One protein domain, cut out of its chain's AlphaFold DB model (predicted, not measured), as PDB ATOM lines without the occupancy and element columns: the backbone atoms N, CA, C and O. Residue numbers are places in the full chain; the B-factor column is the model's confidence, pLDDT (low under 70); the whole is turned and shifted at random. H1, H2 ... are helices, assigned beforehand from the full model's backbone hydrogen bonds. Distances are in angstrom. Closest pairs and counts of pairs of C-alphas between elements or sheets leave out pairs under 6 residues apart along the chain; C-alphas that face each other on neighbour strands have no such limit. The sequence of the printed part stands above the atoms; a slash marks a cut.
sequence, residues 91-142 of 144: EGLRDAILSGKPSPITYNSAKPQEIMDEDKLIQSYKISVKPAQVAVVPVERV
ATOM      1  N   GLU A  91      41.459  36.377  -6.185       96.25
ATOM      2  CA  GLU A  91      42.404  36.842  -5.168       96.25
ATOM      3  C   GLU A  91      41.858  38.085  -4.455       96.25
ATOM      4  O   GLU A  91      41.760  38.087  -3.227       96.25
ATOM      5  N   GLY A  92      41.382  39.090  -5.201       96.12
ATOM      6  CA  GLY A  92      40.765  40.281  -4.616       96.12
ATOM      7  C   GLY A  92      39.500  39.961  -3.818       96.12
ATOM      8  O   GLY A  92      39.299  40.499  -2.727       96.12
ATOM      9  N   LEU A  93      38.671  39.027  -4.299       94.94
ATOM     10  CA  LEU A  93      37.499  38.566  -3.551       94.94
ATOM     11  C   LEU A  93      37.886  37.832  -2.259       94.94
ATOM     12  O   LEU A  93      37.272  38.076  -1.219       94.94
ATOM     13  N   ARG A  94      38.903  36.959  -2.298       95.44
ATOM     14  CA  ARG A  94      39.428  36.291  -1.098       95.44
ATOM     15  C   ARG A  94      39.866  37.326  -0.069       95.44
ATOM     16  O   ARG A  94      39.458  37.242   1.089       95.44
ATOM     17  N   ASP A  95      40.668  38.295  -0.487       95.25
ATOM     18  CA  ASP A  95      41.219  39.304   0.411       95.25
ATOM     19  C   ASP A  95      40.109  40.193   0.998       95.25
ATOM     20  O   ASP A  95      40.123  40.488   2.195       95.25
ATOM     21  N   ALA A  96      39.088  40.538   0.205       93.31
ATOM     22  CA  ALA A  96      37.906  41.251   0.685       93.31
ATOM     23  C   ALA A  96      37.165  40.463   1.780       93.31
ATOM     24  O   ALA A  96      36.918  41.011   2.858       93.31
ATOM     25  N   ILE A  97      36.890  39.173   1.547       93.31
ATOM     26  CA  ILE A  97      36.230  38.281   2.514       93.31
ATOM     27  C   ILE A  97      37.042  38.185   3.813       93.31
ATOM     28  O   ILE A  97      36.481  38.325   4.899       93.31
ATOM     29  N   LEU A  98      38.358  37.970   3.714       94.38
ATOM     30  CA  LEU A  98      39.235  37.826   4.879       94.38
ATOM     31  C   LEU A  98      39.410  39.134   5.654       94.38
ATOM     32  O   LEU A  98      39.572  39.105   6.874       94.38
ATOM     33  N   SER A  99      39.369  40.279   4.969       93.88
ATOM     34  CA  SER A  99      39.505  41.586   5.613       93.88
ATOM     35  C   SER A  99      38.311  41.945   6.498       93.88
ATOM     36  O   SER A  99      38.467  42.725   7.436       93.88
ATOM     37  N   GLY A 100      37.118  41.421   6.184       89.88
ATOM     38  CA  GLY A 100      35.872  41.767   6.872       89.88
ATOM     39  C   GLY A 100      35.521  43.261   6.820       89.88
ATOM     40  O   GLY A 100      34.753  43.732   7.658       89.88
ATOM     41  N   LYS A 101      36.112  44.021   5.889       91.44
ATOM     42  CA  LYS A 101      35.812  45.445   5.708       91.44
ATOM     43  C   LYS A 101      34.373  45.623   5.213       91.44
ATOM     44  O   LYS A 101      33.886  44.758   4.484       91.44
ATOM     45  N   PRO A 102      33.716  46.750   5.543       94.12
ATOM     46  CA  PRO A 102      32.389  47.022   5.024       94.12
ATOM     47  C   PRO A 102      32.336  46.981   3.492       94.12
ATOM     48  O   PRO A 102      33.192  47.569   2.828       94.12
ATOM     49  N   SER A 103      31.320  46.317   2.944       92.88
ATOM     50  CA  SER A 103      31.094  46.170   1.503       92.88
ATOM     51  C   SER A 103      29.757  46.812   1.096       92.88
ATOM     52  O   SER A 103      28.755  46.100   0.971       92.88
ATOM     53  N   PRO A 104      29.694  48.149   0.946       94.19
ATOM     54  CA  PRO A 104      28.467  48.835   0.549       94.19
ATOM     55  C   PRO A 104      28.052  48.445  -0.874       94.19
ATOM     56  O   PRO A 104      28.895  48.306  -1.764       94.19
ATOM     57  N   ILE A 105      26.746  48.300  -1.096       93.75
ATOM     58  CA  ILE A 105      26.171  48.056  -2.420       93.75
ATOM     59  C   ILE A 105      25.846  49.378  -3.124       93.75
ATOM     60  O   ILE A 105      25.357  50.325  -2.509       93.75
ATOM     61  N   THR A 106      26.093  49.429  -4.433       93.62
ATOM     62  CA  THR A 106      25.714  50.560  -5.289       93.62
ATOM     63  C   THR A 106      24.632  50.117  -6.259       93.62
ATOM     64  O   THR A 106      24.831  49.185  -7.039       93.62
ATOM     65  N   TYR A 107      23.499  50.814  -6.247       94.25
ATOM     66  CA  TYR A 107      22.412  50.583  -7.191       94.25
ATOM     67  C   TYR A 107      22.458  51.561  -8.360       94.25
ATOM     68  O   TYR A 107      22.860  52.713  -8.224       94.25
ATOM     69  N   ASN A 108      21.979  51.105  -9.516       95.56
ATOM     70  CA  ASN A 108      21.775  51.933 -10.705       95.56
ATOM     71  C   ASN A 108      20.454  52.729 -10.676       95.56
ATOM     72  O   ASN A 108      20.189  53.508 -11.587       95.56
ATOM     73  N   SER A 109      19.609  52.505  -9.671       96.12
ATOM     74  CA  SER A 109      18.327  53.181  -9.482       96.12
ATOM     75  C   SER A 109      17.997  53.315  -7.999       96.12
ATOM     76  O   SER A 109      18.483  52.536  -7.175       96.12
ATOM     77  N   ALA A 110      17.161  54.301  -7.663       95.19
ATOM     78  CA  ALA A 110      16.694  54.499  -6.297       95.19
ATOM     79  C   ALA A 110      15.945  53.254  -5.796       95.19
ATOM     80  O   ALA A 110      15.093  52.702  -6.498       95.19
ATOM     81  N   LYS A 111      16.273  52.816  -4.577       95.69
ATOM     82  CA  LYS A 111      15.585  51.724  -3.882       95.69
ATOM     83  C   LYS A 111      14.730  52.273  -2.740       95.69
ATOM     84  O   LYS A 111      15.062  53.327  -2.196       95.69
ATOM     85  N   PRO A 112      13.645  51.571  -2.368       97.44
ATOM     86  CA  PRO A 112      12.904  51.847  -1.144       97.44
ATOM     87  C   PRO A 112      13.822  51.991   0.073       97.44
ATOM     88  O   PRO A 112      14.813  51.268   0.197       97.44
ATOM     89  N   GLN A 113      13.458  52.891   0.986       95.88
ATOM     90  CA  GLN A 113      14.249  53.188   2.184       95.88
ATOM     91  C   GLN A 113      14.496  51.939   3.042       95.88
ATOM     92  O   GLN A 113      15.596  51.752   3.549       95.88
ATOM     93  N   GLU A 114      13.507  51.048   3.121       96.19
ATOM     94  CA  GLU A 114      13.589  49.777   3.848       96.19
ATOM     95  C   GLU A 114      14.748  48.891   3.360       96.19
ATOM     96  O   GLU A 114      15.464  48.316   4.176       96.19
ATOM     97  N   ILE A 115      14.984  48.836   2.042       95.25
ATOM     98  CA  ILE A 115      16.111  48.093   1.455       95.25
ATOM     99  C   ILE A 115      17.430  48.775   1.823       95.25
ATOM    100  O   ILE A 115      18.355  48.121   2.296       95.25
ATOM    101  N   MET A 116      17.495  50.101   1.674       95.75
ATOM    102  CA  MET A 116      18.707  50.865   1.983       95.75
ATOM    103  C   MET A 116      19.109  50.756   3.460       95.75
ATOM    104  O   MET A 116      20.296  50.802   3.783       95.75
ATOM    105  N   ASP A 117      18.142  50.638   4.369       95.88
ATOM    106  CA  ASP A 117      18.407  50.459   5.795       95.88
ATOM    107  C   ASP A 117      18.856  49.031   6.127       95.88
ATOM    108  O   ASP A 117      19.764  48.862   6.945       95.88
ATOM    109  N   GLU A 118      18.311  48.015   5.455       96.00
ATOM    110  CA  GLU A 118      18.803  46.639   5.581       96.00
ATOM    111  C   GLU A 118      20.232  46.501   5.026       96.00
ATOM    112  O   GLU A 118      21.094  45.910   5.681       96.00
ATOM    113  N   ASP A 119      20.549  47.144   3.899       96.31
ATOM    114  CA  ASP A 119      21.898  47.151   3.322       96.31
ATOM    115  C   ASP A 119      22.941  47.769   4.257       96.31
ATOM    116  O   ASP A 119      24.076  47.290   4.323       96.31
ATOM    117  N   LYS A 120      22.573  48.795   5.039       95.00
ATOM    118  CA  LYS A 120      23.470  49.370   6.059       95.00
ATOM    119  C   LYS A 120      23.846  48.357   7.138       95.00
ATOM    120  O   LYS A 120      24.945  48.447   7.690       95.00
ATOM    121  N   LEU A 121      22.960  47.409   7.441       95.12
ATOM    122  CA  LEU A 121      23.252  46.301   8.347       95.12
ATOM    123  C   LEU A 121      24.106  45.247   7.631       95.12
ATOM    124  O   LEU A 121      25.153  44.845   8.145       95.12
ATOM    125  N   ILE A 122      23.703  44.843   6.422       95.44
ATOM    126  CA  ILE A 122      24.356  43.782   5.643       95.44
ATOM    127  C   ILE A 122      25.796  44.143   5.276       95.44
ATOM    128  O   ILE A 122      26.668  43.282   5.381       95.44
ATOM    129  N   GLN A 123      26.081  45.396   4.907       95.56
ATOM    130  CA  GLN A 123      27.421  45.821   4.477       95.56
ATOM    131  C   GLN A 123      28.502  45.558   5.531       95.56
ATOM    132  O   GLN A 123      29.666  45.447   5.175       95.56
ATOM    133  N   SER A 124      28.139  45.476   6.816       94.12
ATOM    134  CA  SER A 124      29.058  45.216   7.933       94.12
ATOM    135  C   SER A 124      28.874  43.825   8.550       94.12
ATOM    136  O   SER A 124      29.464  43.508   9.585       94.12
ATOM    137  N   TYR A 125      28.056  42.972   7.922       92.38
ATOM    138  CA  TYR A 125      27.770  41.633   8.411       92.38
ATOM    139  C   TYR A 125      29.030  40.766   8.379       92.38
ATOM    140  O   TYR A 125      29.598  40.476   7.326       92.38
ATOM    141  N   LYS A 126      29.462  40.315   9.559       88.44
ATOM    142  CA  LYS A 126      30.714  39.578   9.717       88.44
ATOM    143  C   LYS A 126      30.621  38.168   9.134       88.44
ATOM    144  O   LYS A 126      29.901  37.314   9.651       88.44
ATOM    145  N   ILE A 127      31.451  37.888   8.133       88.50
ATOM    146  CA  ILE A 127      31.690  36.534   7.625       88.50
ATOM    147  C   ILE A 127      32.854  35.935   8.418       88.50
ATOM    148  O   ILE A 127      34.012  36.301   8.237       88.50
ATOM    149  N   SER A 128      32.544  35.039   9.355       88.12
ATOM    150  CA  SER A 128      33.546  34.460  10.258       88.12
ATOM    151  C   SER A 128      34.278  33.290   9.600       88.12
ATOM    152  O   SER A 128      33.966  32.131   9.857       88.12
ATOM    153  N   VAL A 129      35.259  33.602   8.751       91.75
ATOM    154  CA  VAL A 129      36.128  32.614   8.099       91.75
ATOM    155  C   VAL A 129      37.598  32.872   8.417       91.75
ATOM    156  O   VAL A 129      38.042  34.007   8.562       91.75
ATOM    157  N   LYS A 130      38.367  31.794   8.544       93.62
ATOM    158  CA  LYS A 130      39.827  31.817   8.678       93.62
ATOM    159  C   LYS A 130      40.468  31.754   7.287       93.62
ATOM    160  O   LYS A 130      39.880  31.135   6.402       93.62
ATOM    161  N   PRO A 131      41.704  32.253   7.103       94.69
ATOM    162  CA  PRO A 131      42.433  32.120   5.837       94.69
ATOM    163  C   PRO A 131      42.464  30.686   5.293       94.69
ATOM    164  O   PRO A 131      42.188  30.463   4.123       94.69
ATOM    165  N   ALA A 132      42.668  29.694   6.165       95.88
ATOM    166  CA  ALA A 132      42.676  28.276   5.790       95.88
ATOM    167  C   ALA A 132      41.315  27.721   5.311       95.88
ATOM    168  O   ALA A 132      41.248  26.586   4.850       95.88
ATOM    169  N   GLN A 133      40.224  28.478   5.455       95.12
ATOM    170  CA  GLN A 133      38.872  28.090   5.036       95.12
ATOM    171  C   GLN A 133      38.464  28.714   3.694       95.12
ATOM    172  O   GLN A 133      37.365  28.440   3.218       95.12
ATOM    173  N   VAL A 134      39.323  29.538   3.086       95.88
ATOM    174  CA  VAL A 134      39.064  30.170   1.790       95.88
ATOM    175  C   VAL A 134      40.093  29.669   0.786       95.88
ATOM    176  O   VAL A 134      41.293  29.851   0.970       95.88
ATOM    177  N   ALA A 135      39.620  29.028  -0.281       95.62
ATOM    178  CA  ALA A 135      40.464  28.471  -1.329       95.62
ATOM    179  C   ALA A 135      40.115  29.096  -2.678       95.62
ATOM    180  O   ALA A 135      38.944  29.162  -3.054       95.62
ATOM    181  N   VAL A 136      41.145  29.511  -3.412       96.19
ATOM    182  CA  VAL A 136      41.032  29.912  -4.815       96.19
ATOM    183  C   VAL A 136      41.380  28.700  -5.671       96.19
ATOM    184  O   VAL A 136      42.445  28.099  -5.514       96.19
ATOM    185  N   VAL A 137      40.459  28.314  -6.552       94.50
ATOM    186  CA  VAL A 137      40.634  27.189  -7.475       94.50
ATOM    187  C   VAL A 137      40.577  27.731  -8.905       94.50
ATOM    188  O   VAL A 137      39.528  28.245  -9.297       94.50
ATOM    189  N   PRO A 138      41.675  27.640  -9.679       92.94
ATOM    190  CA  PRO A 138      41.675  27.992 -11.098       92.94
ATOM    191  C   PRO A 138      40.680  27.138 -11.892       92.94
ATOM    192  O   PRO A 138      40.495  25.955 -11.589       92.94
ATOM    193  N   VAL A 139      40.053  27.720 -12.916       89.88
ATOM    194  CA  VAL A 139      39.003  27.052 -13.706       89.88
ATOM    195  C   VAL A 139      39.519  25.796 -14.408       89.88
ATOM    196  O   VAL A 139      38.801  24.804 -14.522       89.88
ATOM    197  N   GLU A 140      40.796  25.787 -14.782       90.75
ATOM    198  CA  GLU A 140      41.487  24.685 -15.455       90.75
ATOM    199  C   GLU A 140      41.532  23.410 -14.602       90.75
ATOM    200  O   GLU A 140      41.752  22.320 -15.126       90.75
ATOM    201  N   ARG A 141      41.322  23.538 -13.286       90.56
ATOM    202  CA  ARG A 141      41.281  22.423 -12.334       90.56
ATOM    203  C   ARG A 141      39.873  21.920 -12.015       90.56
ATOM    204  O   ARG A 141      39.752  20.938 -11.294       90.56
ATOM    205  N   VAL A 142      38.820  22.603 -12.467       83.50
ATOM    206  CA  VAL A 142      37.431  22.264 -12.103       83.50
ATOM    207  C   VAL A 142      36.876  21.120 -12.958       83.50
ATOM    208  O   VAL A 142      36.062  20.345 -12.469       83.50
TER     209      VAL A 142
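Overview. This is residues 91 to 142 of the 144 residues of the protein "Insulinase family protein" of Acidobacteria bacterium (UniProt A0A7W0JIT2). The printed part has little regular structure: two short helices, H1 and H2, sit toward opposite ends of an elongated shape. A long loop joins them, and after H2 the chain folds back past H1 into a tail, whose residues 137 to 142 stick out. The 52 printed residues hold two named helices, H1 then H2, and no named strand; the class is all helix, with 19 residues in named elements. It is only just loose, close to extended, with a radius of gyration of the C-alphas of 14.8 A and spans of 42 by 24 by 14 A.

Along the chain. H1, residues 91 to 99, begins at C-alpha 91 (42.404, 36.842, -5.168) and is 12.1 A long. H2, residues 113 to 122, is 14.2 A long and ends at C-alpha 122 (24.356, 43.782, 5.643).

Arrangement. H1 and H2 are apart, joined by a long link of 13 residues. In H1 every O i to N i+4 pair is within hydrogen-bond range; in H2, 5 of 6 are.

Size, cuts and confidence. The C-alphas of Gln 113 and Arg 141, the two farthest apart, are 43.5 A apart. Residues 108 to 115, of which 113 to 115 belong to H2, stand free. The printed part has no cut, and no printed residue is under 70 in pLDDT.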